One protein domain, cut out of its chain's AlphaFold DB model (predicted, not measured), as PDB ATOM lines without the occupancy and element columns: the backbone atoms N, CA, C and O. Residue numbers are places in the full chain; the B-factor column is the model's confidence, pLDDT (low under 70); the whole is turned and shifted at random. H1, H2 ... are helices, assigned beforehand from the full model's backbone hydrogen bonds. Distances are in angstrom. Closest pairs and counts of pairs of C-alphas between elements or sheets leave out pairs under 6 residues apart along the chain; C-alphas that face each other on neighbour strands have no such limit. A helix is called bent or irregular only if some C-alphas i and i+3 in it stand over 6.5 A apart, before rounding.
ATOM      1  N   THR A   2     -29.659 -19.713  14.170       61.69
ATOM      2  CA  THR A   2     -30.225 -18.356  14.142       61.69
ATOM      3  C   THR A   2     -29.925 -17.527  15.397       61.69
ATOM      4  O   THR A   2     -29.705 -16.329  15.279       61.69
ATOM      5  N   GLY A   3     -29.820 -18.147  16.580       69.94
ATOM      6  CA  GLY A   3     -29.642 -17.410  17.844       69.94
ATOM      7  C   GLY A   3     -28.335 -16.611  17.956       69.94
ATOM      8  O   GLY A   3     -28.363 -15.435  18.301       69.94
ATOM      9  N   THR A   4     -27.188 -17.199  17.595       68.31
ATOM     10  CA  THR A   4     -25.876 -16.539  17.773       68.31
ATOM     11  C   THR A   4     -25.636 -15.384  16.797       68.31
ATOM     12  O   THR A   4     -24.914 -14.439  17.116       68.31
ATOM     13  N   SER A   5     -26.264 -15.432  15.616       82.44
ATOM     14  CA  SER A   5     -26.265 -14.335  14.636       82.44
ATOM     15  C   SER A   5     -27.013 -13.116  15.181       82.44
ATOM     16  O   SER A   5     -26.560 -11.982  15.012       82.44
ATOM     17  N   GLU A   6     -28.122 -13.342  15.888       89.62
ATOM     18  CA  GLU A   6     -28.989 -12.273  16.378       89.62
ATOM     19  C   GLU A   6     -28.377 -11.516  17.556       89.62
ATOM     20  O   GLU A   6     -28.294 -10.290  17.533       89.62
ATOM     21  N   GLU A   7     -27.810 -12.228  18.529       91.38
ATOM     22  CA  GLU A   7     -27.100 -11.600  19.651       91.38
ATOM     23  C   GLU A   7     -25.916 -10.743  19.174       91.38
ATOM     24  O   GLU A   7     -25.639  -9.673  19.720       91.38
ATOM     25  N   LEU A   8     -25.213 -11.193  18.128       93.19
ATOM     26  CA  LEU A   8     -24.122 -10.436  17.526       93.19
ATOM     27  C   LEU A   8     -24.630  -9.151  16.851       93.19
ATOM     28  O   LEU A   8     -23.997  -8.100  16.990       93.19
ATOM     29  N   LYS A   9     -25.766  -9.214  16.144       92.19
ATOM     30  CA  LYS A   9     -26.424  -8.032  15.560       92.19
ATOM     31  C   LYS A   9     -26.876  -7.063  16.643       92.19
ATOM     32  O   LYS A   9     -26.593  -5.874  16.536       92.19
ATOM     33  N   GLN A  10     -27.499  -7.551  17.710       94.81
ATOM     34  CA  GLN A  10     -27.927  -6.713  18.827       94.81
ATOM     35  C   GLN A  10     -26.738  -6.037  19.520       94.81
ATOM     36  O   GLN A  10     -26.781  -4.834  19.776       94.81
ATOM     37  N   ALA A  11     -25.641  -6.762  19.763       95.56
ATOM     38  CA  ALA A  11     -24.421  -6.183  20.325       95.56
ATOM     39  C   ALA A  11     -23.829  -5.089  19.415       95.56
ATOM     40  O   ALA A  11     -23.402  -4.043  19.908       95.56
ATOM     41  N   TRP A  12     -23.856  -5.295  18.092       96.31
ATOM     42  CA  TRP A  12     -23.460  -4.279  17.115       96.31
ATOM     43  C   TRP A  12     -24.343  -3.030  17.187       96.31
ATOM     44  O   TRP A  12     -23.829  -1.915  17.284       96.31
ATOM     45  N   ILE A  13     -25.666  -3.211  17.172       95.69
ATOM     46  CA  ILE A  13     -26.642  -2.118  17.223       95.69
ATOM     47  C   ILE A  13     -26.455  -1.308  18.509       95.69
ATOM     48  O   ILE A  13     -26.342  -0.088  18.443       95.69
ATOM     49  N   LYS A  14     -26.304  -1.965  19.666       96.38
ATOM     50  CA  LYS A  14     -26.050  -1.295  20.955       96.38
ATOM     51  C   LYS A  14     -24.775  -0.443  20.945       96.38
ATOM     52  O   LYS A  14     -24.744   0.601  21.600       96.38
ATOM     53  N   ALA A  15     -23.728  -0.876  20.239       95.81
ATOM     54  CA  ALA A  15     -22.501  -0.098  20.065       95.81
ATOM     55  C   ALA A  15     -22.707   1.086  19.105       95.81
ATOM     56  O   ALA A  15     -22.255   2.193  19.389       95.81
ATOM     57  N   TRP A  16     -23.404   0.862  17.987       94.00
ATOM     58  CA  TRP A  16     -23.691   1.885  16.977       94.00
ATOM     59  C   TRP A  16     -24.600   3.000  17.506       94.00
ATOM     60  O   TRP A  16     -24.358   4.171  17.238       94.00
ATOM     61  N   VAL A  17     -25.618   2.650  18.290       96.25
ATOM     62  CA  VAL A  17     -26.528   3.617  18.918       96.25
ATOM     63  C   VAL A  17     -25.769   4.512  19.898       96.25
ATOM     64  O   VAL A  17     -25.862   5.730  19.800       96.25
ATOM     65  N   ALA A  18     -24.936   3.932  20.773       94.75
ATOM     66  CA  ALA A  18     -24.082   4.713  21.674       94.75
ATOM     67  C   ALA A  18     -23.146   5.665  20.902       94.75
ATOM     68  O   ALA A  18     -22.965   6.814  21.293       94.75
ATOM     69  N   TYR A  19     -22.609   5.209  19.763       94.25
ATOM     70  CA  TYR A  19     -21.802   6.048  18.877       94.25
ATOM     71  C   TYR A  19     -22.607   7.221  18.291       94.25
ATOM     72  O   TYR A  19     -22.107   8.342  18.254       94.25
ATOM     73  N   GLY A  20     -23.853   6.982  17.869       92.50
ATOM     74  CA  GLY A  20     -24.755   8.011  17.339       92.50
ATOM     75  C   GLY A  20     -25.117   9.095  18.357       92.50
ATOM     76  O   GLY A  20     -25.214  10.260  17.984       92.50
ATOM     77  N   PHE A  21     -25.222   8.738  19.639       96.12
ATOM     78  CA  PHE A  21     -25.427   9.691  20.737       96.12
ATOM     79  C   PHE A  21     -24.160  10.462  21.144       96.12
ATOM     80  O   PHE A  21     -24.213  11.324  22.016       96.12
ATOM     81  N   GLY A  22     -23.011  10.179  20.523       92.62
ATOM     82  CA  GLY A  22     -21.743  10.835  20.844       92.62
ATOM     83  C   GLY A  22     -21.072  10.327  22.124       92.62
ATOM     84  O   GLY A  22     -20.052  10.886  22.526       92.62
ATOM     85  N   ASP A  23     -21.579   9.254  22.739       93.75
ATOM     86  CA  ASP A  23     -20.937   8.598  23.881       93.75
ATOM     87  C   ASP A  23     -19.835   7.648  23.389       93.75
ATOM     88  O   ASP A  23     -19.990   6.424  23.300       93.75
ATOM     89  N   TYR A  24     -18.705   8.237  22.988       89.12
ATOM     90  CA  TYR A  24     -17.598   7.507  22.367       89.12
ATOM     91  C   TYR A  24     -16.958   6.469  23.295       89.12
ATOM     92  O   TYR A  24     -16.472   5.447  22.804       89.12
ATOM     93  N   ASP A  25     -16.967   6.692  24.611       88.88
ATOM     94  CA  ASP A  25     -16.395   5.757  25.580       88.88
ATOM     95  C   ASP A  25     -17.271   4.509  25.724       88.88
ATOM     96  O   ASP A  25     -16.768   3.382  25.613       88.88
ATOM     97  N   VAL A  26     -18.588   4.683  25.894       93.31
ATOM     98  CA  VAL A  26     -19.536   3.560  25.931       93.31
ATOM     99  C   VAL A  26     -19.571   2.847  24.583       93.31
ATOM    100  O   VAL A  26     -19.509   1.613  24.535       93.31
ATOM    101  N   ALA A  27     -19.590   3.596  23.480       92.69
ATOM    102  CA  ALA A  27     -19.542   3.044  22.132       92.69
ATOM    103  C   ALA A  27     -18.284   2.196  21.905       92.69
ATOM    104  O   ALA A  27     -18.383   1.071  21.417       92.69
ATOM    105  N   SER A  28     -17.106   2.690  22.303       90.12
ATOM    106  CA  SER A  28     -15.830   1.978  22.170       90.12
ATOM    107  C   SER A  28     -15.813   0.680  22.983       90.12
ATOM    108  O   SER A  28     -15.458  -0.373  22.447       90.12
ATOM    109  N   LYS A  29     -16.269   0.707  24.245       92.44
ATOM    110  CA  LYS A  29     -16.374  -0.496  25.091       92.44
ATOM    111  C   LYS A  29     -17.325  -1.534  24.489       92.44
ATOM    112  O   LYS A  29     -16.950  -2.696  24.330       92.44
ATOM    113  N   ARG A  30     -18.530  -1.114  24.084       95.19
ATOM    114  CA  ARG A  30     -19.525  -1.998  23.447       95.19
ATOM    115  C   ARG A  30     -19.021  -2.556  22.117       95.19
ATOM    116  O   ARG A  30     -19.216  -3.736  21.835       95.19
ATOM    117  N   PHE A  31     -18.321  -1.746  21.326       95.25
ATOM    118  CA  PHE A  31     -17.690  -2.187  20.084       95.25
ATOM    119  C   PHE A  31     -16.618  -3.248  20.347       95.25
ATOM    120  O   PHE A  31     -16.564  -4.250  19.638       95.25
ATOM    121  N   GLN A  32     -15.767  -3.068  21.365       94.19
ATOM    122  CA  GLN A  32     -14.759  -4.068  21.728       94.19
ATOM    123  C   GLN A  32     -15.400  -5.386  22.166       94.19
ATOM    124  O   GLN A  32     -14.958  -6.446  21.719       94.19
ATOM    125  N   PHE A  33     -16.468  -5.328  22.964       95.44
ATOM    126  CA  PHE A  33     -17.243  -6.507  23.347       95.44
ATOM    127  C   PHE A  33     -17.839  -7.221  22.124       95.44
ATOM    128  O   PHE A  33     -17.652  -8.429  21.948       95.44
ATOM    129  N   TRP A  34     -18.479  -6.473  21.216       96.25
ATOM    130  CA  TRP A  34     -18.967  -7.009  19.944       96.25
ATOM    131  C   TRP A  34     -17.842  -7.664  19.132       96.25
ATOM    132  O   TRP A  34     -18.008  -8.778  18.640       96.25
ATOM    133  N   LEU A  35     -16.677  -7.020  19.031       95.81
ATOM    134  CA  LEU A  35     -15.534  -7.528  18.276       95.81
ATOM    135  C   LEU A  35     -14.981  -8.830  18.875       95.81
ATOM    136  O   LEU A  35     -14.589  -9.736  18.134       95.81
ATOM    137  N   GLN A  36     -14.938  -8.945  20.203       94.81
ATOM    138  CA  GLN A  36     -14.552 -10.181  20.887       94.81
ATOM    139  C   GLN A  36     -15.539 -11.310  20.572       94.81
ATOM    140  O   GLN A  36     -15.119 -12.377  20.112       94.81
ATOM    141  N   ARG A  37     -16.846 -11.051  20.718       94.75
ATOM    142  CA  ARG A  37     -17.905 -12.024  20.400       94.75
ATOM    143  C   ARG A  37     -17.870 -12.433  18.928       94.75
ATOM    144  O   ARG A  37     -17.921 -13.620  18.616       94.75
ATOM    145  N   PHE A  38     -17.681 -11.473  18.023       95.19
ATOM    146  CA  PHE A  38     -17.523 -11.731  16.595       95.19
ATOM    147  C   PHE A  38     -16.340 -12.657  16.308       95.19
ATOM    148  O   PHE A  38     -16.466 -13.589  15.519       95.19
ATOM    149  N   ASN A  39     -15.186 -12.435  16.944       94.44
ATOM    150  CA  ASN A  39     -14.014 -13.284  16.740       94.44
ATOM    151  C   ASN A  39     -14.229 -14.720  17.238       94.44
ATOM    152  O   ASN A  39     -13.766 -15.651  16.573       94.44
ATOM    153  N   ALA A  40     -14.939 -14.901  18.355       92.00
ATOM    154  CA  ALA A  40     -15.330 -16.221  18.847       92.00
ATOM    155  C   ALA A  40     -16.280 -16.922  17.860       92.00
ATOM    156  O   ALA A  40     -16.050 -18.067  17.464       92.00
ATOM    157  N   GLU A  41     -17.297 -16.205  17.380       90.88
ATOM    158  CA  GLU A  41     -18.303 -16.756  16.470       90.88
ATOM    159  C   GLU A  41     -17.735 -17.021  15.066       90.88
ATOM    160  O   GLU A  41     -18.068 -18.018  14.426       90.88
ATOM    161  N   ARG A  42     -16.780 -16.208  14.604       91.19
ATOM    162  CA  ARG A  42     -16.071 -16.400  13.330       91.19
ATOM    163  C   ARG A  42     -15.393 -17.764  13.245       91.19
ATOM    164  O   ARG A  42     -15.366 -18.356  12.171       91.19
ATOM    165  N   GLN A  43     -14.845 -18.282  14.344       88.56
ATOM    166  CA  GLN A  43     -14.223 -19.612  14.336       88.56
ATOM    167  C   GLN A  43     -15.251 -20.727  14.099       88.56
ATOM    168  O   GLN A  43     -14.931 -21.745  13.483       88.56
ATOM    169  N   ARG A  44     -16.494 -20.516  14.546       88.19
ATOM    170  CA  ARG A  44     -17.616 -21.439  14.341       88.19
ATOM    171  C   ARG A  44     -18.185 -21.306  12.930       88.19
ATOM    172  O   ARG A  44     -18.272 -22.294  12.203       88.19
ATOM    173  N   LEU A  45     -18.507 -20.080  12.522       83.31
ATOM    174  CA  LEU A  45     -19.173 -19.780  11.253       83.31
ATOM    175  C   LEU A  45     -18.242 -19.817  10.042       83.31
ATOM    176  O   LEU A  45     -18.701 -20.071   8.929       83.31
ATOM    177  N   GLY A  46     -16.936 -19.621  10.239       86.06
ATOM    178  CA  GLY A  46     -15.953 -19.534   9.158       86.06
ATOM    179  C   GLY A  46     -15.925 -20.765   8.250       86.06
ATOM    180  O   GLY A  46     -15.606 -20.647   7.073       86.06
ATOM    181  N   ARG A  47     -16.355 -21.933   8.746       88.62
ATOM    182  CA  ARG A  47     -16.491 -23.164   7.943       88.62
ATOM    183  C   ARG A  47     -17.554 -23.063   6.846       88.62
ATOM    184  O   ARG A  47     -17.474 -23.785   5.859       88.62
ATOM    185  N   HIS A  48     -18.548 -22.202   7.034       88.00
ATOM    186  CA  HIS A  48     -19.669 -22.006   6.114       88.00
ATOM    187  C   HIS A  48     -19.491 -20.764   5.237       88.00
ATOM    188  O   HIS A  48     -20.315 -20.490   4.366       88.00
ATOM    189  N   TRP A  49     -18.435 -19.985   5.470       89.31
ATOM    190  CA  TRP A  49     -18.173 -18.768   4.722       89.31
ATOM    191  C   TRP A  49     -17.490 -19.068   3.400       89.31
ATOM    192  O   TRP A  49     -16.622 -19.933   3.294       89.31
ATOM    193  N   SER A  50     -17.879 -18.320   2.367       91.50
ATOM    194  CA  SER A  50     -17.142 -18.369   1.110       91.50
ATOM    195  C   SER A  50     -15.705 -17.871   1.347       91.50
ATOM    196  O   SER A  50     -15.519 -16.933   2.133       91.50
ATOM    197  N   PRO A  51     -14.688 -18.406   0.643       93.81
ATOM    198  CA  PRO A  51     -13.306 -17.937   0.786       93.81
ATOM    199  C   PRO A  51     -13.157 -16.423   0.577       93.81
ATOM    200  O   PRO A  51     -12.343 -15.768   1.224       93.81
ATOM    201  N   ARG A  52     -13.990 -15.844  -0.300       92.69
ATOM    202  CA  ARG A  52     -14.041 -14.399  -0.540       92.69
ATOM    203  C   ARG A  52     -14.577 -13.633   0.670       92.69
ATOM    204  O   ARG A  52     -14.001 -12.614   1.033       92.69
ATOM    205  N   THR A  53     -15.661 -14.109   1.288       91.38
ATOM    206  CA  THR A  53     -16.215 -13.492   2.503       91.38
ATOM    207  C   THR A  53     -15.195 -13.534   3.631       91.38
ATOM    208  O   THR A  53     -14.983 -12.530   4.302       91.38
ATOM    209  N   GLN A  54     -14.512 -14.669   3.796       94.06
ATOM    210  CA  GLN A  54     -13.478 -14.819   4.811       94.06
ATOM    211  C   GLN A  54     -12.331 -13.814   4.612       94.06
ATOM    212  O   GLN A  54     -12.003 -13.089   5.550       94.06
ATOM    213  N   ALA A  55     -11.791 -13.701   3.394       94.50
ATOM    214  CA  ALA A  55     -10.722 -12.749   3.083       94.50
ATOM    215  C   ALA A  55     -11.147 -11.284   3.306       94.50
ATOM    216  O   ALA A  55     -10.401 -10.503   3.896       94.50
ATOM    217  N   ASN A  56     -12.366 -10.917   2.892       94.88
ATOM    218  CA  ASN A  56     -12.906  -9.575   3.125       94.88
ATOM    219  C   ASN A  56     -13.060  -9.273   4.625       94.88
ATOM    220  O   ASN A  56     -12.675  -8.199   5.080       94.88
ATOM    221  N   CYS A  57     -13.600 -10.217   5.404       94.56
ATOM    222  CA  CYS A  57     -13.719 -10.078   6.855       94.56
ATOM    223  C   CYS A  57     -12.347  -9.940   7.524       94.56
ATOM    224  O   CYS A  57     -12.180  -9.099   8.400       94.56
ATOM    225  N   GLU A  58     -11.352 -10.730   7.113       95.69
ATOM    226  CA  GLU A  58      -9.980 -10.627   7.626       95.69
ATOM    227  C   GLU A  58      -9.351  -9.260   7.327       95.69
ATOM    228  O   GLU A  58      -8.720  -8.672   8.207       95.69
ATOM    229  N   GLN A  59      -9.574  -8.715   6.126       97.00
ATOM    230  CA  GLN A  59      -9.112  -7.376   5.759       97.00
ATOM    231  C   GLN A  59      -9.755  -6.285   6.631       97.00
ATOM    232  O   GLN A  59      -9.039  -5.432   7.158       97.00
ATOM    233  N   LEU A  60     -11.078  -6.331   6.823       96.19
ATOM    234  CA  LEU A  60     -11.804  -5.366   7.657       96.19
ATOM    235  C   LEU A  60     -11.405  -5.478   9.133       96.19
ATOM    236  O   LEU A  60     -11.204  -4.468   9.800       96.19
ATOM    237  N   LEU A  61     -11.204  -6.695   9.645       95.38
ATOM    238  CA  LEU A  61     -10.695  -6.912  11.001       95.38
ATOM    239  C   LEU A  61      -9.290  -6.334  11.193       95.38
ATOM    240  O   LEU A  61      -9.005  -5.738  12.233       95.38
ATOM    241  N   ALA A  62      -8.410  -6.481  10.201       94.50
ATOM    242  CA  ALA A  62      -7.078  -5.887  10.245       94.50
ATOM    243  C   ALA A  62      -7.133  -4.348  10.239       94.50
ATOM    244  O   ALA A  62      -6.315  -3.699  10.894       94.50
ATOM    245  N   GLU A  63      -8.096  -3.764   9.525       94.19
ATOM    246  CA  GLU A  63      -8.361  -2.325   9.533       94.19
ATOM    247  C   GLU A  63      -8.874  -1.855  10.899       94.19
ATOM    248  O   GLU A  63      -8.266  -0.971  11.502       94.19
ATOM    249  N   ILE A  64      -9.884  -2.522  11.462       94.62
ATOM    250  CA  ILE A  64     -10.394  -2.265  12.818       94.62
ATOM    251  C   ILE A  64      -9.254  -2.313  13.848       94.62
ATOM    252  O   ILE A  64      -9.065  -1.378  14.628       94.62
ATOM    253  N   ALA A  65      -8.428  -3.363  13.813       93.06
ATOM    254  CA  ALA A  65      -7.299  -3.521  14.728       93.06
ATOM    255  C   ALA A  65      -6.242  -2.411  14.583       93.06
ATOM    256  O   ALA A  65      -5.564  -2.070  15.556       93.06
ATOM    257  N   ARG A  66      -6.088  -1.832  13.384       91.50
ATOM    258  CA  ARG A  66      -5.200  -0.686  13.141       91.50
ATOM    259  C   ARG A  66      -5.724   0.584  13.812       91.50
ATOM    260  O   ARG A  66      -4.918   1.375  14.294       91.50
ATOM    261  N   HIS A  67      -7.041   0.767  13.853       89.31
ATOM    262  CA  HIS A  67      -7.680   1.978  14.370       89.31
ATOM    263  C   HIS A  67      -7.953   1.947  15.878       89.31
ATOM    264  O   HIS A  67      -7.907   2.995  16.524       89.31
ATOM    265  N   ILE A  68      -8.180   0.763  16.451       85.94
ATOM    266  CA  ILE A  68      -8.461   0.604  17.889       85.94
ATOM    267  C   ILE A  68      -7.195   0.632  18.739       85.94
ATOM    268  O   ILE A  68      -7.256   1.009  19.907       85.94
ATOM    269  N   LYS A  69      -6.031   0.276  18.183       84.31
ATOM    270  CA  LYS A  69      -4.781   0.352  18.947       84.31
ATOM    271  C   LYS A  69      -4.530   1.803  19.381       84.31
ATOM    272  O   LYS A  69      -4.378   2.661  18.507       84.31
ATOM    273  N   PRO A  70      -4.438   2.081  20.697       72.88
ATOM    274  CA  PRO A  70      -4.218   3.431  21.185       72.88
ATOM    275  C   PRO A  70      -2.858   3.920  20.686       72.88
ATOM    276  O   PRO A  70      -1.795   3.452  21.106       72.88
ATOM    277  N   ALA A  71      -2.882   4.858  19.744       76.56
ATOM    278  CA  ALA A  71      -1.681   5.567  19.353       76.56
ATOM    279  C   ALA A  71      -1.317   6.503  20.508       76.56
ATOM    280  O   ALA A  71      -2.075   7.408  20.837       76.56
ATOM    281  N   ARG A  72      -0.141   6.303  21.114       78.12
ATOM    282  CA  ARG A  72       0.321   7.016  22.327       78.12
ATOM    283  C   ARG A  72       0.352   8.557  22.226       78.12
ATOM    284  O   ARG A  72       0.741   9.199  23.195       78.12
ATOM    285  N   ARG A  73       0.035   9.153  21.069       75.00
ATOM    286  CA  ARG A  73       0.115  10.598  20.788       75.00
ATOM    287  C   ARG A  73      -0.889  11.061  19.725       75.00
ATOM    288  O   ARG A  73      -0.502  11.746  18.780       75.00
ATOM    289  N   THR A  74      -2.151  10.662  19.815       75.75
ATOM    290  CA  THR A  74      -3.191  11.223  18.934       75.75
ATOM    291  C   THR A  74      -3.904  12.393  19.580       75.75
ATOM    292  O   THR A  74      -4.189  12.378  20.771       75.75
ATOM    293  N   THR A  75      -4.185  13.410  18.771       87.12
ATOM    294  CA  THR A  75      -5.120  14.475  19.129       87.12
ATOM    295  C   THR A  75      -6.524  13.879  19.313       87.12
ATOM    296  O   THR A  75      -6.837  12.882  18.656       87.12
ATOM    297  N   PRO A  76      -7.389  14.481  20.149       82.25
ATOM    298  CA  PRO A  76      -8.755  13.992  20.374       82.25
ATOM    299  C   PRO A  76      -9.558  13.867  19.067       82.25
ATOM    300  O   PRO A  76     -10.254  12.881  18.845       82.25
ATOM    301  N   MET A  77      -9.368  14.798  18.127       81.19
ATOM    302  CA  MET A  77      -9.981  14.722  16.794       81.19
ATOM    303  C   MET A  77      -9.477  13.521  15.974       81.19
ATOM    304  O   MET A  77     -10.243  12.878  15.259       81.19
ATOM    305  N   GLY A  78      -8.190  13.178  16.098       86.62
ATOM    306  CA  GLY A  78      -7.627  11.992  15.455       86.62
ATOM    307  C   GLY A  78      -8.172  10.693  16.050       86.62
ATOM    308  O   GLY A  78      -8.359   9.722  15.325       86.62
ATOM    309  N   GLU A  79      -8.461  10.670  17.349       85.06
ATOM    310  CA  GLU A  79      -9.087   9.529  18.016       85.06
ATOM    311  C   GLU A  79     -10.514   9.288  17.524       85.06
ATOM    312  O   GLU A  79     -10.828   8.173  17.105       85.06
ATOM    313  N   GLN A  80     -11.331  10.341  17.451       86.75
ATOM    314  CA  GLN A  80     -12.690  10.258  16.919       86.75
ATOM    315  C   GLN A  80     -12.708   9.737  15.475       86.75
ATOM    316  O   GLN A  80     -13.487   8.844  15.147       86.75
ATOM    317  N   GLN A  81     -11.803  10.222  14.617       90.31
ATOM    318  CA  GLN A  81     -11.706   9.746  13.235       90.31
ATOM    319  C   GLN A  81     -11.321   8.261  13.152       90.31
ATOM    320  O   GLN A  81     -11.873   7.536  12.326       90.31
ATOM    321  N   ARG A  82     -10.418   7.774  14.017       89.69
ATOM    322  CA  ARG A  82     -10.078   6.341  14.072       89.69
ATOM    323  C   ARG A  82     -11.275   5.495  14.495       89.69
ATOM    324  O   ARG A  82     -11.530   4.469  13.870       89.69
ATOM    325  N   VAL A  83     -11.974   5.909  15.552       89.19
ATOM    326  CA  VAL A  83     -13.163   5.204  16.047       89.19
ATOM    327  C   VAL A  83     -14.212   5.152  14.938       89.19
ATOM    328  O   VAL A  83     -14.682   4.069  14.606       89.19
ATOM    329  N   ASN A  84     -14.465   6.274  14.263       92.94
ATOM    330  CA  ASN A  84     -15.367   6.353  13.116       92.94
ATOM    331  C   ASN A  84     -14.986   5.339  12.015       92.94
ATOM    332  O   ASN A  84     -15.812   4.521  11.611       92.94
ATOM    333  N   SER A  85     -13.715   5.294  11.594       93.94
ATOM    334  CA  SER A  85     -13.239   4.300  10.617       93.94
ATOM    335  C   SER A  85     -13.455   2.851  11.076       93.94
ATOM    336  O   SER A  85     -13.875   2.012  10.279       93.94
ATOM    337  N   ALA A  86     -13.221   2.545  12.357       94.19
ATOM    338  CA  ALA A  86     -13.476   1.215  12.910       94.19
ATOM    339  C   ALA A  86     -14.972   0.853  12.887       94.19
ATOM    340  O   ALA A  86     -15.325  -0.271  12.524       94.19
ATOM    341  N   PHE A  87     -15.854   1.806  13.206       95.31
ATOM    342  CA  PHE A  87     -17.303   1.620  13.149       95.31
ATOM    343  C   PHE A  87     -17.805   1.381  11.719       95.31
ATOM    344  O   PHE A  87     -18.620   0.484  11.494       95.31
ATOM    345  N   TRP A  88     -17.274   2.090  10.722       95.69
ATOM    346  CA  TRP A  88     -17.599   1.803   9.321       95.69
ATOM    347  C   TRP A  88     -17.172   0.397   8.907       95.69
ATOM    348  O   TRP A  88     -17.975  -0.344   8.338       95.69
ATOM    349  N   ALA A  89     -15.949  -0.015   9.241       95.75
ATOM    350  CA  ALA A  89     -15.490  -1.368   8.948       95.75
ATOM    351  C   ALA A  89     -16.368  -2.436   9.636       95.75
ATOM    352  O   ALA A  89     -16.730  -3.431   9.004       95.75
ATOM    353  N   GLY A  90     -16.784  -2.199  10.886       95.06
ATOM    354  CA  GLY A  90     -17.740  -3.050  11.601       95.06
ATOM    355  C   GLY A  90     -19.095  -3.151  10.893       95.06
ATOM    356  O   GLY A  90     -19.586  -4.255  10.647       95.06
ATOM    357  N   ARG A  91     -19.650  -2.020  10.436       95.50
ATOM    358  CA  ARG A  91     -20.889  -1.982   9.639       95.50
ATOM    359  C   ARG A  91     -20.769  -2.818   8.366       95.50
ATOM    360  O   ARG A  91     -21.681  -3.576   8.038       95.50
ATOM    361  N   HIS A  92     -19.649  -2.710   7.652       95.56
ATOM    362  CA  HIS A  92     -19.407  -3.494   6.438       95.56
ATOM    363  C   HIS A  92     -19.390  -5.001   6.712       95.56
ATOM    364  O   HIS A  92     -19.976  -5.762   5.938       95.56
ATOM    365  N   ILE A  93     -18.776  -5.435   7.819       94.81
ATOM    366  CA  ILE A  93     -18.831  -6.834   8.262       94.81
ATOM    367  C   ILE A  93     -20.289  -7.252   8.467       94.81
ATOM    368  O   ILE A  93     -20.724  -8.234   7.869       94.81
ATOM    369  N   MET A  94     -21.070  -6.479   9.222       93.88
ATOM    370  CA  MET A  94     -22.470  -6.807   9.509       93.88
ATOM    371  C   MET A  94     -23.331  -6.923   8.249       93.88
ATOM    372  O   MET A  94     -24.084  -7.883   8.106       93.88
ATOM    373  N   VAL A  95     -23.172  -6.015   7.282       93.06
ATOM    374  CA  VAL A  95     -23.889  -6.090   5.996       93.06
ATOM    375  C   VAL A  95     -23.516  -7.354   5.219       93.06
ATOM    376  O   VAL A  95     -24.392  -7.998   4.637       93.06
ATOM    377  N   MET A  96     -22.233  -7.732   5.195       93.06
ATOM    378  CA  MET A  96     -21.804  -8.968   4.532       93.06
ATOM    379  C   MET A  96     -22.399 -10.209   5.200       93.06
ATOM    380  O   MET A  96     -22.863 -11.102   4.489       93.06
ATOM    381  N   LEU A  97     -22.421 -10.254   6.536       88.75
ATOM    382  CA  LEU A  97     -22.992 -11.373   7.288       88.75
ATOM    383  C   LEU A  97     -24.496 -11.499   7.048       88.75
ATOM    384  O   LEU A  97     -24.954 -12.579   6.691       88.75
ATOM    385  N   SER A  98     -25.250 -10.399   7.137       89.75
ATOM    386  CA  SER A  98     -26.698 -10.408   6.891       89.75
ATOM    387  C   SER A  98     -27.046 -10.848   5.467       89.75
ATOM    388  O   SER A  98     -28.007 -11.585   5.256       89.75
ATOM    389  N   ARG A  99     -26.249 -10.445   4.466       88.94
ATOM    390  CA  ARG A  99     -26.417 -10.928   3.084       88.94
ATOM    391  C   ARG A  99     -26.172 -12.428   2.982       88.94
ATOM    392  O   ARG A  99     -26.902 -13.112   2.272       88.94
ATOM    393  N   GLN A 100     -25.152 -12.931   3.670       85.69
ATOM    394  CA  GLN A 100     -24.837 -14.350   3.650       85.69
ATOM    395  C   GLN A 100     -25.928 -15.191   4.327       85.69
ATOM    396  O   GLN A 100     -26.294 -16.234   3.784       85.69
ATOM    397  N   ASP A 101     -26.475 -14.720   5.447       84.56
ATOM    398  CA  ASP A 101     -27.572 -15.374   6.172       84.56
ATOM    399  C   ASP A 101     -28.782 -15.576   5.244       84.56
ATOM    400  O   ASP A 101     -29.200 -16.708   4.994       84.56
ATOM    401  N   ARG A 102     -29.206 -14.502   4.555       85.44
ATOM    402  CA  ARG A 102     -30.284 -14.555   3.549       85.44
ATOM    403  C   ARG A 102     -29.997 -15.548   2.421       85.44
ATOM    404  O   ARG A 102     -30.897 -16.250   1.963       85.44
ATOM    405  N   THR A 103     -28.748 -15.632   1.952       83.19
ATOM    406  CA  THR A 103     -28.393 -16.610   0.907       83.19
ATOM    407  C   THR A 103     -28.416 -18.055   1.398       83.19
ATOM    408  O   THR A 103     -28.671 -18.946   0.593       83.19
ATOM    409  N   MET A 104     -28.165 -18.308   2.687       74.56
ATOM    410  CA  MET A 104     -28.229 -19.657   3.256       74.56
ATOM    411  C   MET A 104     -29.668 -20.084   3.552       74.56
ATOM    412  O   MET A 104     -30.008 -21.240   3.307       74.56
ATOM    413  N   GLU A 105     -30.530 -19.162   3.985       73.56
ATOM    414  CA  GLU A 105     -31.964 -19.418   4.180       73.56
ATOM    415  C   GLU A 105     -32.689 -19.706   2.859       73.56
ATOM    416  O   GLU A 105     -33.486 -20.638   2.769       73.56
ATOM    417  N   GLY A 106     -32.356 -18.982   1.785       66.62
ATOM    418  CA  GLY A 106     -32.910 -19.240   0.450       66.62
ATOM    419  C   GLY A 106     -32.369 -20.507  -0.229       66.62
ATOM    420  O   GLY A 106     -32.953 -20.989  -1.199       66.62
ATOM    421  N   ALA A 107     -31.258 -21.058   0.269       58.00
ATOM    422  CA  ALA A 107     -30.627 -22.265  -0.255       58.00
ATOM    423  C   ALA A 107     -31.101 -23.547   0.443       58.00
ATOM    424  O   ALA A 107     -30.444 -24.586   0.300       58.00
TER     425      ALA A 107
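What this domain is: This is residues 2 to 107 of the 283 residues of an uncharacterized protein of bacterium SCN 62-11 (UniProt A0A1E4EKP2). Four helices make an up-and-down bundle, each running against the one before it, built from two helical hairpins side by side: H1 with H2, and H3 with H4. H4, the longest, runs along the bundle's long axis. The printed part has 106 residues with four named helices, in the order H1, H2, H3, H4, and no named strand; the class is all helix. It is compact, with a radius of gyration of the C-alphas of 14.3 A, yet elongated, spanning 48 by 25 by 19 A.

Where its parts are: Find C-alpha 76 at (-8.755, 13.992, 20.374); from there H4, residues 76 to 105, runs 43.8 A to C-alpha 105 at (-31.964, -19.418, 4.180). Before it, H3 covers residues 51 to 68, 25.7 A. H2, residues 24 to 48, is 33.8 A long. It has a kink of 49 degrees near residue 42 and is only just irregular, with C-alphas 44 and 47 6.7 A apart. H1, residues 2 to 20, starts from C-alpha 2 at (-30.225, -18.356, 14.142) and runs 27.1 A.

How they stand to each other: Start at H4, where residues 82 to 96 alone touch H3, opposite ways at a shallow tilt of 20 degrees; the closest C-alphas, of Ile 64 and Ala 86, are 4.6 A apart. H4 and H2 only just touch, with 3 pairs of C-alphas within 8 A, the closest being Ser 28 and Val 83 at 7.4 A. H1 touches H2, opposite ways at a shallow tilt of 24 degrees, closest at the C-alphas of Ala 15 and Ala 27, 4.8 A. H1 and H3 are apart. Every O i to N i+4 pair is within hydrogen-bond range in H1, H3 and H4; in H2, 17 of 21 are.

The domain as a whole: Look to Arg 73 and Ala 107 for the C-alphas farthest apart, 49.7 A. The printed part has no cut and no long link. Confidence is under 70 at residues 2 to 4 and 106 to 107.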